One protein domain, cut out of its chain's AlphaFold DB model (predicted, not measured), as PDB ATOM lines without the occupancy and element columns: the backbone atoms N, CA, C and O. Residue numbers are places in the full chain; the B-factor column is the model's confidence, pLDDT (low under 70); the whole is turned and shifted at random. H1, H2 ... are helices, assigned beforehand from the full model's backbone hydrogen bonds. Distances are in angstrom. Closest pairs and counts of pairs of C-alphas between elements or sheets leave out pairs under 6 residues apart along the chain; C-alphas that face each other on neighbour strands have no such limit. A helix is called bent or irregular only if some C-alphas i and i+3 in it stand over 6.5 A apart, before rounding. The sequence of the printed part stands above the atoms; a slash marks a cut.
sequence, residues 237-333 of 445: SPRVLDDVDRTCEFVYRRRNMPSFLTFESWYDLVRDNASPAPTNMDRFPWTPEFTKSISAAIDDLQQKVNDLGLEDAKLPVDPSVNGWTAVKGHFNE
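This is residues 237 to 333 of the 445 residues of an uncharacterized protein of Gibberella fujikuroi (UniProt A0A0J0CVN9). Five helices stand around a middle of long loops: H1, H2 and H5 make one side, with H2 between the other two, and H3 and H4 make a corner on the opposite side. H2 is met by H1 on one side and, more loosely, by H5 on the other, while the long link 251 to 262 stays near the middle, its C-alphas 4 to 11 A from the mean of all C-alphas, and the long link 274 to 287 loops outward around residue 278, its C-alphas lying 2 to 18 A from that mean. The printed part has 97 residues with five named helices, H1 to H5 in order along the chain, and no named strand; the class is all helix, with 49 of the 97 residues in the named helices. The whole is compact, with a radius of gyration of the C-alphas of 13.6 A, and its C-alphas span 35 by 35 by 25 A.

The printed part begins at Ser 237, whose C-alpha is at (46.588, 154.399, 49.246), and residues 238 to 240 make a helical run too short to bear a name. H1 is residues 243 to 250, from C-alpha 243 at (54.540, 151.018, 40.637) to C-alpha 250. Residues 251 to 262 follow, with another short helical run at 252 to 254. H2 is residues 263 to 273 and measures 15.4 A from first to last C-alpha. After residues 274 to 287 comes H3, residues 288 to 293, a short helix of 8.7 A. H4, residues 295 to 308, is the longest helix by residues, with 14, and measures 20.1 A from C-alpha 295 at (72.798, 163.632, 60.322) to C-alpha 308. H4 is irregular: C-alphas 296 and 299 are 7.4 A apart. Residues 309 to 323 follow, with a short helical run at 319 to 321. H5 is residues 324 to 333, measures 14.3 A and ends at C-alpha 333 at (78.947, 146.678, 45.381).

H1 and H2 touch, and the closest C-alphas, those of Val 244 and Asn 273, are 5.8 A apart. They run opposite ways at a steep tilt of 46 degrees. H2 and H5 only just touch, with 3 pairs of C-alphas within 8 A, and the closest are those of Glu 264 and Phe 331, 7.7 A apart. H2 and H5 also run opposite ways at a steep tilt of 46 degrees. H2 and H3 are close but not clearly touching: their closest C-alphas, those of Phe 263 and Pro 288, are 8.0 A apart. H3 and H4 meet only through their link. H4 is apart from H1, H2 and H5. H1 is also apart from H3 and H5, and H3 is apart from H5. In H1, H2, H3 and H5 every O i to N i+4 pair is within hydrogen-bond range, and in H4 8 of 10 pairs are.

The C-alphas of Asp 307 and Asn 332 are the two farthest apart, at 38.0 A, and those of Ser 237 and Glu 333, the first and last printed residues, are 33.5 A apart. The centre of H2 is the nearest of the helix centres to the mean of the C-alphas, at 11.1 A, and that of H4 is the farthest, at 16.6 A. The C-alphas of residues 274 to 287 lie 2 to 18 A from that mean. The printed part has no cut. The links from H1 to H2, from H2 to H3 and from H4 to H5 are long, with 12, 14 and 15 residues, and the link from H3 to H4 is tight, with the one residue Ile 294. The mean pLDDT of the printed part is 93.0, and residues 276 to 280, between H2 and H3, are under 70.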
ATOM      1  N   SER A 237      47.308 153.194  49.661       95.69
ATOM      2  CA  SER A 237      46.588 154.399  49.246       95.69
ATOM      3  C   SER A 237      46.274 154.339  47.750       95.69
ATOM      4  O   SER A 237      47.165 154.014  46.964       95.69
ATOM      5  N   PRO A 238      45.066 154.749  47.315       92.50
ATOM      6  CA  PRO A 238      44.702 154.781  45.901       92.50
ATOM      7  C   PRO A 238      45.605 155.681  45.042       92.50
ATOM      8  O   PRO A 238      45.547 155.599  43.821       92.50
ATOM      9  N   ARG A 239      46.410 156.554  45.666       89.25
ATOM     10  CA  ARG A 239      47.357 157.461  44.996       89.25
ATOM     11  C   ARG A 239      48.675 156.805  44.578       89.25
ATOM     12  O   ARG A 239      49.445 157.457  43.894       89.25
ATOM     13  N   VAL A 240      48.964 155.603  45.070       91.31
ATOM     14  CA  VAL A 240      50.228 154.884  44.835       91.31
ATOM     15  C   VAL A 240      49.962 153.391  44.622       91.31
ATOM     16  O   VAL A 240      50.668 152.534  45.149       91.31
ATOM     17  N   LEU A 241      48.873 153.085  43.908       88.75
ATOM     18  CA  LEU A 241      48.476 151.704  43.615       88.75
ATOM     19  C   LEU A 241      49.339 151.060  42.536       88.75
ATOM     20  O   LEU A 241      49.497 149.844  42.562       88.75
ATOM     21  N   ASP A 242      49.841 151.848  41.587       93.75
ATOM     22  CA  ASP A 242      50.744 151.357  40.557       93.75
ATOM     23  C   ASP A 242      52.205 151.683  40.895       93.75
ATOM     24  O   ASP A 242      52.526 152.609  41.651       93.75
ATOM     25  N   ASP A 243      53.114 150.875  40.355       94.19
ATOM     26  CA  ASP A 243      54.540 151.018  40.637       94.19
ATOM     27  C   ASP A 243      55.133 152.288  40.005       94.19
ATOM     28  O   ASP A 243      56.149 152.805  40.474       94.19
ATOM     29  N   VAL A 244      54.471 152.853  38.990       92.19
ATOM     30  CA  VAL A 244      54.857 154.119  38.350       92.19
ATOM     31  C   VAL A 244      54.624 155.299  39.299       92.19
ATOM     32  O   VAL A 244      55.530 156.111  39.506       92.19
ATOM     33  N   ASP A 245      53.452 155.371  39.927       93.06
ATOM     34  CA  ASP A 245      53.086 156.358  40.939       93.06
ATOM     35  C   ASP A 245      53.965 156.182  42.179       93.06
ATOM     36  O   ASP A 245      54.483 157.168  42.709       93.06
ATOM     37  N   ARG A 246      54.226 154.936  42.607       95.38
ATOM     38  CA  ARG A 246      55.177 154.651  43.700       95.38
ATOM     39  C   ARG A 246      56.579 155.159  43.376       95.38
ATOM     40  O   ARG A 246      57.197 155.805  44.222       95.38
ATOM     41  N   THR A 247      57.067 154.925  42.158       94.75
ATOM     42  CA  THR A 247      58.372 155.427  41.701       94.75
ATOM     43  C   THR A 247      58.398 156.958  41.713       94.75
ATOM     44  O   THR A 247      59.329 157.574  42.236       94.75
ATOM     45  N   CYS A 248      57.345 157.605  41.209       93.00
ATOM     46  CA  CYS A 248      57.246 159.061  41.219       93.00
ATOM     47  C   CYS A 248      57.234 159.639  42.640       93.00
ATOM     48  O   CYS A 248      57.953 160.603  42.921       93.00
ATOM     49  N   GLU A 249      56.441 159.058  43.535       94.81
ATOM     50  CA  GLU A 249      56.198 159.603  44.867       94.81
ATOM     51  C   GLU A 249      57.337 159.304  45.849       94.81
ATOM     52  O   GLU A 249      57.770 160.193  46.583       94.81
ATOM     53  N   PHE A 250      57.854 158.075  45.855       96.31
ATOM     54  CA  PHE A 250      58.864 157.647  46.824       96.31
ATOM     55  C   PHE A 250      60.300 157.833  46.338       96.31
ATOM     56  O   PHE A 250      61.196 157.910  47.176       96.31
ATOM     57  N   VAL A 251      60.528 157.954  45.025       95.75
ATOM     58  CA  VAL A 251      61.875 158.127  44.459       95.75
ATOM     59  C   VAL A 251      62.057 159.532  43.905       95.75
ATOM     60  O   VAL A 251      62.852 160.308  44.434       95.75
ATOM     61  N   TYR A 252      61.298 159.914  42.876       93.62
ATOM     62  CA  TYR A 252      61.575 161.159  42.149       93.62
ATOM     63  C   TYR A 252      61.244 162.419  42.944       93.62
ATOM     64  O   TYR A 252      62.021 163.379  42.931       93.62
ATOM     65  N   ARG A 253      60.137 162.424  43.694       94.50
ATOM     66  CA  ARG A 253      59.831 163.515  44.634       94.50
ATOM     67  C   ARG A 253      60.773 163.552  45.833       94.50
ATOM     68  O   ARG A 253      60.876 164.589  46.482       94.50
ATOM     69  N   ARG A 254      61.487 162.455  46.095       96.12
ATOM     70  CA  ARG A 254      62.452 162.308  47.193       96.12
ATOM     71  C   ARG A 254      63.914 162.447  46.765       96.12
ATOM     72  O   ARG A 254      64.809 162.141  47.547       96.12
ATOM     73  N   ARG A 255      64.180 162.950  45.555       95.75
ATOM     74  CA  ARG A 255      65.544 163.226  45.082       95.75
ATOM     75  C   ARG A 255      66.309 164.129  46.056       95.75
ATOM     76  O   ARG A 255      65.775 165.143  46.505       95.75
ATOM     77  N   ASN A 256      67.564 163.782  46.343       97.44
ATOM     78  CA  ASN A 256      68.416 164.469  47.320       97.44
ATOM     79  C   ASN A 256      67.788 164.585  48.726       97.44
ATOM     80  O   ASN A 256      67.959 165.603  49.394       97.44
ATOM     81  N   MET A 257      67.026 163.583  49.162       98.31
ATOM     82  CA  MET A 257      66.465 163.499  50.513       98.31
ATOM     83  C   MET A 257      66.580 162.069  51.048       98.31
ATOM     84  O   MET A 257      66.753 161.144  50.253       98.31
ATOM     85  N   PRO A 258      66.434 161.846  52.367       98.44
ATOM     86  CA  PRO A 258      66.436 160.497  52.920       98.44
ATOM     87  C   PRO A 258      65.311 159.637  52.331       98.44
ATOM     88  O   PRO A 258      64.181 160.112  52.152       98.44
ATOM     89  N   SER A 259      65.598 158.368  52.054       98.19
ATOM     90  CA  SER A 259      64.614 157.431  51.502       98.19
ATOM     91  C   SER A 259      63.621 156.928  52.561       98.19
ATOM     92  O   SER A 259      63.976 156.759  53.727       98.19
ATOM     93  N   PHE A 260      62.377 156.660  52.145       98.19
ATOM     94  CA  PHE A 260      61.389 155.898  52.930       98.19
ATOM     95  C   PHE A 260      61.455 154.386  52.682       98.19
ATOM     96  O   PHE A 260      60.922 153.615  53.474       98.19
ATOM     97  N   LEU A 261      62.077 153.981  51.578       97.44
ATOM     98  CA  LEU A 261      62.235 152.593  51.150       97.44
ATOM     99  C   LEU A 261      63.689 152.159  51.355       97.44
ATOM    100  O   LEU A 261      64.594 153.005  51.331       97.44
ATOM    101  N   THR A 262      63.931 150.859  51.501       97.31
ATOM    102  CA  THR A 262      65.300 150.321  51.424       97.31
ATOM    103  C   THR A 262      65.912 150.592  50.047       97.31
ATOM    104  O   THR A 262      65.198 150.918  49.092       97.31
ATOM    105  N   PHE A 263      67.243 150.502  49.946       96.62
ATOM    106  CA  PHE A 263      67.933 150.770  48.684       96.62
ATOM    107  C   PHE A 263      67.478 149.803  47.588       96.62
ATOM    108  O   PHE A 263      67.191 150.223  46.473       96.62
ATOM    109  N   GLU A 264      67.342 148.531  47.944       96.38
ATOM    110  CA  GLU A 264      66.883 147.454  47.076       96.38
ATOM    111  C   GLU A 264      65.449 147.714  46.595       96.38
ATOM    112  O   GLU A 264      65.200 147.721  45.390       96.38
ATOM    113  N   SER A 265      64.534 148.038  47.518       96.56
ATOM    114  CA  SER A 265      63.121 148.282  47.205       96.56
ATOM    115  C   SER A 265      62.932 149.415  46.193       96.56
ATOM    116  O   SER A 265      62.162 149.277  45.243       96.56
ATOM    117  N   TRP A 266      63.606 150.559  46.373       96.62
ATOM    118  CA  TRP A 266      63.456 151.653  45.409       96.62
ATOM    119  C   TRP A 266      64.260 151.431  44.128       96.62
ATOM    120  O   TRP A 266      63.825 151.883  43.069       96.62
ATOM    121  N   TYR A 267      65.403 150.745  44.196       95.94
ATOM    122  CA  TYR A 267      66.183 150.392  43.013       95.94
ATOM    123  C   TYR A 267      65.365 149.525  42.058       95.94
ATOM    124  O   TYR A 267      65.307 149.834  40.868       95.94
ATOM    125  N   ASP A 268      64.694 148.495  42.579       96.06
ATOM    126  CA  ASP A 268      63.822 147.620  41.795       96.06
ATOM    127  C   ASP A 268      62.664 148.409  41.168       96.06
ATOM    128  O   ASP A 268      62.431 148.298  39.964       96.06
ATOM    129  N   LEU A 269      62.020 149.305  41.934       94.75
ATOM    130  CA  LEU A 269      60.980 150.198  41.406       94.75
ATOM    131  C   LEU A 269      61.479 151.010  40.206       94.75
ATOM    132  O   LEU A 269      60.829 151.016  39.162       94.75
ATOM    133  N   VAL A 270      62.641 151.661  40.325       94.50
ATOM    134  CA  VAL A 270      63.214 152.444  39.220       94.50
ATOM    135  C   VAL A 270      63.620 151.543  38.062       94.50
ATOM    136  O   VAL A 270      63.332 151.877  36.921       94.50
ATOM    137  N   ARG A 271      64.276 150.410  38.313       93.88
ATOM    138  CA  ARG A 271      64.714 149.491  37.253       93.88
ATOM    139  C   ARG A 271      63.532 149.011  36.412       93.88
ATOM    140  O   ARG A 271      63.641 148.989  35.188       93.88
ATOM    141  N   ASP A 272      62.432 148.654  37.067       93.62
ATOM    142  CA  ASP A 272      61.296 148.000  36.422       93.62
ATOM    143  C   ASP A 272      60.291 149.015  35.843       93.62
ATOM    144  O   ASP A 272      59.575 148.698  34.893       93.62
ATOM    145  N   ASN A 273      60.270 150.254  36.356       90.75
ATOM    146  CA  ASN A 273      59.286 151.284  35.984       90.75
ATOM    147  C   ASN A 273      59.884 152.571  35.415       90.75
ATOM    148  O   ASN A 273      59.135 153.478  35.033       90.75
ATOM    149  N   ALA A 274      61.210 152.694  35.327       82.00
ATOM    150  CA  ALA A 274      61.811 153.764  34.550       82.00
ATOM    151  C   ALA A 274      61.413 153.562  33.087       82.00
ATOM    152  O   ALA A 274      61.996 152.764  32.354       82.00
ATOM    153  N   SER A 275      60.415 154.331  32.646       70.00
ATOM    154  CA  SER A 275      60.217 154.620  31.228       70.00
ATOM    155  C   SER A 275      61.581 154.981  30.618       70.00
ATOM    156  O   SER A 275      62.368 155.607  31.334       70.00
ATOM    157  N   PRO A 276      61.902 154.602  29.361       56.69
ATOM    158  CA  PRO A 276      63.155 154.993  28.709       56.69
ATOM    159  C   PRO A 276      63.370 156.495  28.920       56.69
ATOM    160  O   PRO A 276      62.601 157.320  28.431       56.69
ATOM    161  N   ALA A 277      64.332 156.805  29.791       48.97
ATOM    162  CA  ALA A 277      64.253 157.949  30.689       48.97
ATOM    163  C   ALA A 277      64.024 159.286  29.968       48.97
ATOM    164  O   ALA A 277      64.659 159.543  28.942       48.97
ATOM    165  N   PRO A 278      63.244 160.221  30.545       51.78
ATOM    166  CA  PRO A 278      63.542 161.621  30.311       51.78
ATOM    167  C   PRO A 278      64.977 161.844  30.802       51.78
ATOM    168  O   PRO A 278      65.282 161.628  31.974       51.78
ATOM    169  N   THR A 279      65.857 162.239  29.887       58.28
ATOM    170  CA  THR A 279      67.326 162.367  29.982       58.28
ATOM    171  C   THR A 279      67.874 163.236  31.127       58.28
ATOM    172  O   THR A 279      69.063 163.511  31.156       58.28
ATOM    173  N   ASN A 280      67.034 163.674  32.066       64.69
ATOM    174  CA  ASN A 280      67.360 164.639  33.116       64.69
ATOM    175  C   ASN A 280      67.176 164.081  34.542       64.69
ATOM    176  O   ASN A 280      67.192 164.851  35.506       64.69
ATOM    177  N   MET A 281      66.940 162.774  34.709       71.25
ATOM    178  CA  MET A 281      66.756 162.166  36.034       71.25
ATOM    179  C   MET A 281      68.077 161.647  36.611       71.25
ATOM    180  O   MET A 281      68.282 160.447  36.759       71.25
ATOM    181  N   ASP A 282      68.965 162.573  36.973       85.62
ATOM    182  CA  ASP A 282      70.287 162.240  37.528       85.62
ATOM    183  C   ASP A 282      70.320 162.209  39.062       85.62
ATOM    184  O   ASP A 282      71.375 162.035  39.667       85.62
ATOM    185  N   ARG A 283      69.179 162.425  39.722       91.88
ATOM    186  CA  ARG A 283      69.121 162.591  41.179       91.88
ATOM    187  C   ARG A 283      68.161 161.600  41.807       91.88
ATOM    188  O   ARG A 283      66.987 161.556  41.445       91.88
ATOM    189  N   PHE A 284      68.668 160.887  42.802       96.25
ATOM    190  CA  PHE A 284      67.968 159.836  43.530       96.25
ATOM    191  C   PHE A 284      67.893 160.176  45.028       96.25
ATOM    192  O   PHE A 284      68.547 161.127  45.477       96.25
ATOM    193  N   PRO A 285      67.051 159.475  45.806       97.88
ATOM    194  CA  PRO A 285      67.085 159.556  47.261       97.88
ATOM    195  C   PRO A 285      68.472 159.204  47.801       97.88
ATOM    196  O   PRO A 285      69.178 158.384  47.220       97.88
ATOM    197  N   TRP A 286      68.854 159.810  48.920       98.38
ATOM    198  CA  TRP A 286      70.103 159.490  49.599       98.38
ATOM    199  C   TRP A 286      70.123 158.038  50.069       98.38
ATOM    200  O   TRP A 286      69.110 157.495  50.525       98.38
ATOM    201  N   THR A 287      71.309 157.446  50.042       98.06
ATOM    202  CA  THR A 287      71.573 156.184  50.721       98.06
ATOM    203  C   THR A 287      71.436 156.345  52.241       98.06
ATOM    204  O   THR A 287      71.613 157.448  52.789       98.06
ATOM    205  N   PRO A 288      71.129 155.254  52.965       97.94
ATOM    206  CA  PRO A 288      71.119 155.271  54.423       97.94
ATOM    207  C   PRO A 288      72.468 155.698  55.017       97.94
ATOM    208  O   PRO A 288      72.506 156.425  56.008       97.94
ATOM    209  N   GLU A 289      73.580 155.281  54.407       98.12
ATOM    210  CA  GLU A 289      74.939 155.619  54.835       98.12
ATOM    211  C   GLU A 289      75.210 157.116  54.702       98.12
ATOM    212  O   GLU A 289      75.660 157.752  55.661       98.12
ATOM    213  N   PHE A 290      74.869 157.701  53.552       98.44
ATOM    214  CA  PHE A 290      75.022 159.136  53.343       98.44
ATOM    215  C   PHE A 290      74.150 159.933  54.310       98.44
ATOM    216  O   PHE A 290      74.647 160.849  54.965       98.44
ATOM    217  N   THR A 291      72.887 159.532  54.485       98.50
ATOM    218  CA  THR A 291      71.960 160.172  55.429       98.50
ATOM    219  C   THR A 291      72.528 160.195  56.850       98.50
ATOM    220  O   THR A 291      72.497 161.235  57.510       98.50
ATOM    221  N   LYS A 292      73.109 159.080  57.317       98.38
ATOM    222  CA  LYS A 292      73.792 159.023  58.621       98.38
ATOM    223  C   LYS A 292      74.982 159.978  58.678       98.38
ATOM    224  O   LYS A 292      75.131 160.693  59.667       98.38
ATOM    225  N   SER A 293      75.800 160.014  57.624       98.44
ATOM    226  CA  SER A 293      77.008 160.849  57.569       98.44
ATOM    227  C   SER A 293      76.718 162.351  57.690       98.44
ATOM    228  O   SER A 293      77.520 163.080  58.267       98.44
ATOM    229  N   ILE A 294      75.549 162.807  57.222       98.38
ATOM    230  CA  ILE A 294      75.126 164.215  57.292       98.38
ATOM    231  C   ILE A 294      74.102 164.497  58.396       98.38
ATOM    232  O   ILE A 294      73.557 165.598  58.453       98.38
ATOM    233  N   SER A 295      73.835 163.533  59.283       97.62
ATOM    234  CA  SER A 295      72.798 163.632  60.322       97.62
ATOM    235  C   SER A 295      72.909 164.892  61.187       97.62
ATOM    236  O   SER A 295      71.897 165.529  61.473       97.62
ATOM    237  N   ALA A 296      74.133 165.315  61.517       97.88
ATOM    238  CA  ALA A 296      74.394 166.535  62.283       97.88
ATOM    239  C   ALA A 296      73.954 167.832  61.572       97.88
ATOM    240  O   ALA A 296      73.721 168.836  62.235       97.88
ATOM    241  N   ALA A 297      73.830 167.823  60.241       98.12
ATOM    242  CA  ALA A 297      73.416 168.973  59.436       98.12
ATOM    243  C   ALA A 297      71.927 168.937  59.038       98.12
ATOM    244  O   ALA A 297      71.447 169.870  58.392       98.12
ATOM    245  N   ILE A 298      71.184 167.874  59.383       98.00
ATOM    246  CA  ILE A 298      69.794 167.682  58.933       98.00
ATOM    247  C   ILE A 298      68.874 168.797  59.429       98.00
ATOM    248  O   ILE A 298      68.042 169.266  58.654       98.00
ATOM    249  N   ASP A 299      69.018 169.243  60.677       98.12
ATOM    250  CA  ASP A 299      68.144 170.283  61.234       98.12
ATOM    251  C   ASP A 299      68.335 171.626  60.495       98.12
ATOM    252  O   ASP A 299      67.353 172.261  60.103       98.12
ATOM    253  N   ASP A 300      69.580 172.001  60.176       98.38
ATOM    254  CA  ASP A 300      69.893 173.200  59.381       98.38
ATOM    255  C   ASP A 300      69.366 173.095  57.942       98.38
ATOM    256  O   ASP A 300      68.855 174.066  57.374       98.38
ATOM    257  N   LEU A 301      69.486 171.915  57.324       98.25
ATOM    258  CA  LEU A 301      68.942 171.658  55.989       98.25
ATOM    259  C   LEU A 301      67.412 171.706  55.992       98.25
ATOM    260  O   LEU A 301      66.820 172.286  55.082       98.25
ATOM    261  N   GLN A 302      66.764 171.151  57.018       98.31
ATOM    262  CA  GLN A 302      65.311 171.183  57.154       98.31
ATOM    263  C   GLN A 302      64.810 172.617  57.308       98.31
ATOM    264  O   GLN A 302      63.807 172.974  56.690       98.31
ATOM    265  N   GLN A 303      65.508 173.444  58.090       98.12
ATOM    266  CA  GLN A 303      65.164 174.853  58.241       98.12
ATOM    267  C   GLN A 303      65.236 175.585  56.894       98.12
ATOM    268  O   GLN A 303      64.281 176.256  56.512       98.12
ATOM    269  N   LYS A 304      66.296 175.360  56.105       98.12
ATOM    270  CA  LYS A 304      66.402 175.913  54.742       98.12
ATOM    271  C   LYS A 304      65.266 175.454  53.827       98.12
ATOM    272  O   LYS A 304      64.750 176.265  53.067       98.12
ATOM    273  N   VAL A 305      64.860 174.183  53.899       97.75
ATOM    274  CA  VAL A 305      63.714 173.666  53.125       97.75
ATOM    275  C   VAL A 305      62.402 174.312  53.563       97.75
ATOM    276  O   VAL A 305      61.564 174.599  52.711       97.75
ATOM    277  N   ASN A 306      62.214 174.561  54.859       96.69
ATOM    278  CA  ASN A 306      61.023 175.247  55.362       96.69
ATOM    279  C   ASN A 306      60.973 176.708  54.884       96.69
ATOM    280  O   ASN A 306      59.912 177.170  54.474       96.69
ATOM    281  N   ASP A 307      62.113 177.405  54.903       97.31
ATOM    282  CA  ASP A 307      62.191 178.839  54.601       97.31
ATOM    283  C   ASP A 307      62.191 179.138  53.095       97.31
ATOM    284  O   ASP A 307      61.560 180.096  52.647       97.31
ATOM    285  N   LEU A 308      62.913 178.335  52.307       96.94
ATOM    286  CA  LEU A 308      63.141 178.571  50.877       96.94
ATOM    287  C   LEU A 308      62.331 177.629  49.978       96.94
ATOM    288  O   LEU A 308      62.152 177.903  48.798       96.94
ATOM    289  N   GLY A 309      61.840 176.512  50.512       95.50
ATOM    290  CA  GLY A 309      61.290 175.424  49.712       95.50
ATOM    291  C   GLY A 309      62.361 174.454  49.200       95.50
ATOM    292  O   GLY A 309      63.566 174.663  49.334       95.50
ATOM    293  N   LEU A 310      61.905 173.340  48.620       92.81
ATOM    294  CA  LEU A 310      62.767 172.206  48.273       92.81
ATOM    295  C   LEU A 310      63.765 172.520  47.145       92.81
ATOM    296  O   LEU A 310      64.909 172.069  47.186       92.81
ATOM    297  N   GLU A 311      63.333 173.271  46.132       91.38
ATOM    298  CA  GLU A 311      64.146 173.559  44.943       91.38
ATOM    299  C   GLU A 311      65.276 174.552  45.253       91.38
ATOM    300  O   GLU A 311      66.408 174.365  44.800       91.38
ATOM    301  N   ASP A 312      65.000 175.539  46.105       96.00
ATOM    302  CA  ASP A 312      65.935 176.616  46.441       96.00
ATOM    303  C   ASP A 312      66.872 176.278  47.612       96.00
ATOM    304  O   ASP A 312      67.944 176.875  47.739       96.00
ATOM    305  N   ALA A 313      66.534 175.279  48.437       95.25
ATOM    306  CA  ALA A 313      67.351 174.866  49.581       95.25
ATOM    307  C   ALA A 313      68.718 174.260  49.205       95.25
ATOM    308  O   ALA A 313      69.595 174.170  50.065       95.25
ATOM    309  N   LYS A 314      68.917 173.858  47.937       95.25
ATOM    310  CA  LYS A 314      70.165 173.257  47.416       95.25
ATOM    311  C   LYS A 314      70.683 172.109  48.295       95.25
ATOM    312  O   LYS A 314      71.802 172.149  48.804       95.25
ATOM    313  N   LEU A 315      69.850 171.083  48.466       97.12
ATOM    314  CA  LEU A 315      70.200 169.892  49.241       97.12
ATOM    315  C   LEU A 315      71.435 169.174  48.665       97.12
ATOM    316  O   LEU A 315      71.581 169.123  47.435       97.12
ATOM    317  N   PRO A 316      72.311 168.615  49.526       97.88
ATOM    318  CA  PRO A 316      73.507 167.915  49.078       97.88
ATOM    319  C   PRO A 316      73.150 166.704  48.212       97.88
ATOM    320  O   PRO A 316      72.100 166.079  48.370       97.88
ATOM    321  N   VAL A 317      74.035 166.385  47.274       97.44
ATOM    322  CA  VAL A 317      73.901 165.219  46.396       97.44
ATOM    323  C   VAL A 317      74.712 164.084  47.001       97.44
ATOM    324  O   VAL A 317      75.876 164.283  47.347       97.44
ATOM    325  N   ASP A 318      74.101 162.910  47.121       98.00
ATOM    326  CA  ASP A 318      74.805 161.708  47.551       98.00
ATOM    327  C   ASP A 318      75.680 161.190  46.394       98.00
ATOM    328  O   ASP A 318      75.143 160.844  45.336       98.00
ATOM    329  N   PRO A 319      77.016 161.145  46.555       97.31
ATOM    330  CA  PRO A 319      77.920 160.742  45.484       97.31
ATOM    331  C   PRO A 319      77.732 159.282  45.051       97.31
ATOM    332  O   PRO A 319      77.992 158.970  43.891       97.31
ATOM    333  N   SER A 320      77.260 158.403  45.941       96.94
ATOM    334  CA  SER A 320      77.077 156.970  45.650       96.94
ATOM    335  C   SER A 320      75.917 156.694  44.687       96.94
ATOM    336  O   SER A 320      75.894 155.673  44.005       96.94
ATOM    337  N   VAL A 321      74.976 157.632  44.586       96.12
ATOM    338  CA  VAL A 321      73.764 157.529  43.760       96.12
ATOM    339  C   VAL A 321      73.593 158.755  42.861       96.12
ATOM    340  O   VAL A 321      72.484 159.106  42.463       96.12
ATOM    341  N   ASN A 322      74.697 159.430  42.530       95.38
ATOM    342  CA  ASN A 322      74.698 160.561  41.607       95.38
ATOM    343  C   ASN A 322      74.626 160.061  40.154       95.38
ATOM    344  O   ASN A 322      75.645 159.765  39.525       95.38
ATOM    345  N   GLY A 323      73.407 159.955  39.633       93.44
ATOM    346  CA  GLY A 323      73.117 159.416  38.310       93.44
ATOM    347  C   GLY A 323      72.960 157.893  38.281       93.44
ATOM    348  O   GLY A 323      73.448 157.158  39.140       93.44
ATOM    349  N   TRP A 324      72.279 157.398  37.244       92.88
ATOM    350  CA  TRP A 324      71.901 155.982  37.137       92.88
ATOM    351  C   TRP A 324      73.098 155.021  37.085       92.88
ATOM    352  O   TRP A 324      73.034 153.895  37.577       92.88
ATOM    353  N   THR A 325      74.221 155.458  36.512       93.31
ATOM    354  CA  THR A 325      75.458 154.665  36.494       93.31
ATOM    355  C   THR A 325      76.002 154.438  37.904       93.31
ATOM    356  O   THR A 325      76.381 153.312  38.218       93.31
ATOM    357  N   ALA A 326      75.991 155.469  38.757       95.69
ATOM    358  CA  ALA A 326      76.420 155.358  40.149       95.69
ATOM    359  C   ALA A 326      75.473 154.449  40.943       95.69
ATOM    360  O   ALA A 326      75.934 153.533  41.614       95.69
ATOM    361  N   VAL A 327      74.157 154.607  40.748       95.62
ATOM    362  CA  VAL A 327      73.133 153.743  41.363       95.62
ATOM    363  C   VAL A 327      73.384 152.259  41.071       95.62
ATOM    364  O   VAL A 327      73.418 151.450  41.996       95.62
ATOM    365  N   LYS A 328      73.619 151.889  39.805       95.00
ATOM    366  CA  LYS A 328      73.951 150.501  39.434       95.00
ATOM    367  C   LYS A 328      75.269 150.029  40.050       95.00
ATOM    368  O   LYS A 328      75.367 148.877  40.460       95.00
ATOM    369  N   GLY A 329      76.278 150.903  40.105       95.88
ATOM    370  CA  GLY A 329      77.559 150.609  40.751       95.88
ATOM    371  C   GLY A 329      77.386 150.284  42.235       95.88
ATOM    372  O   GLY A 329      77.824 149.229  42.679       95.88
ATOM    373  N   HIS A 330      76.659 151.136  42.959       95.81
ATOM    374  CA  HIS A 330      76.352 150.943  44.375       95.81
ATOM    375  C   HIS A 330      75.527 149.671  44.626       95.81
ATOM    376  O   HIS A 330      75.813 148.932  45.566       95.81
ATOM    377  N   PHE A 331      74.543 149.365  43.767       95.25
ATOM    378  CA  PHE A 331      73.793 148.106  43.852       95.25
ATOM    379  C   PHE A 331      74.704 146.885  43.697       95.25
ATOM    380  O   PHE A 331      74.604 145.952  44.483       95.25
ATOM    381  N   ASN A 332      75.622 146.898  42.730       94.88
ATOM    382  CA  ASN A 332      76.538 145.779  42.500       94.88
ATOM    383  C   ASN A 332      77.593 145.621  43.607       94.88
ATOM    384  O   ASN A 332      78.026 144.504  43.862       94.88
ATOM    385  N   GLU A 333      78.014 146.714  44.247       93.31
ATOM    386  CA  GLU A 333      78.947 146.678  45.381       93.31
ATOM    387  C   GLU A 333      78.288 146.106  46.642       93.31
ATOM    388  O   GLU A 333      78.908 145.333  47.371       93.31
TER     389      GLU A 333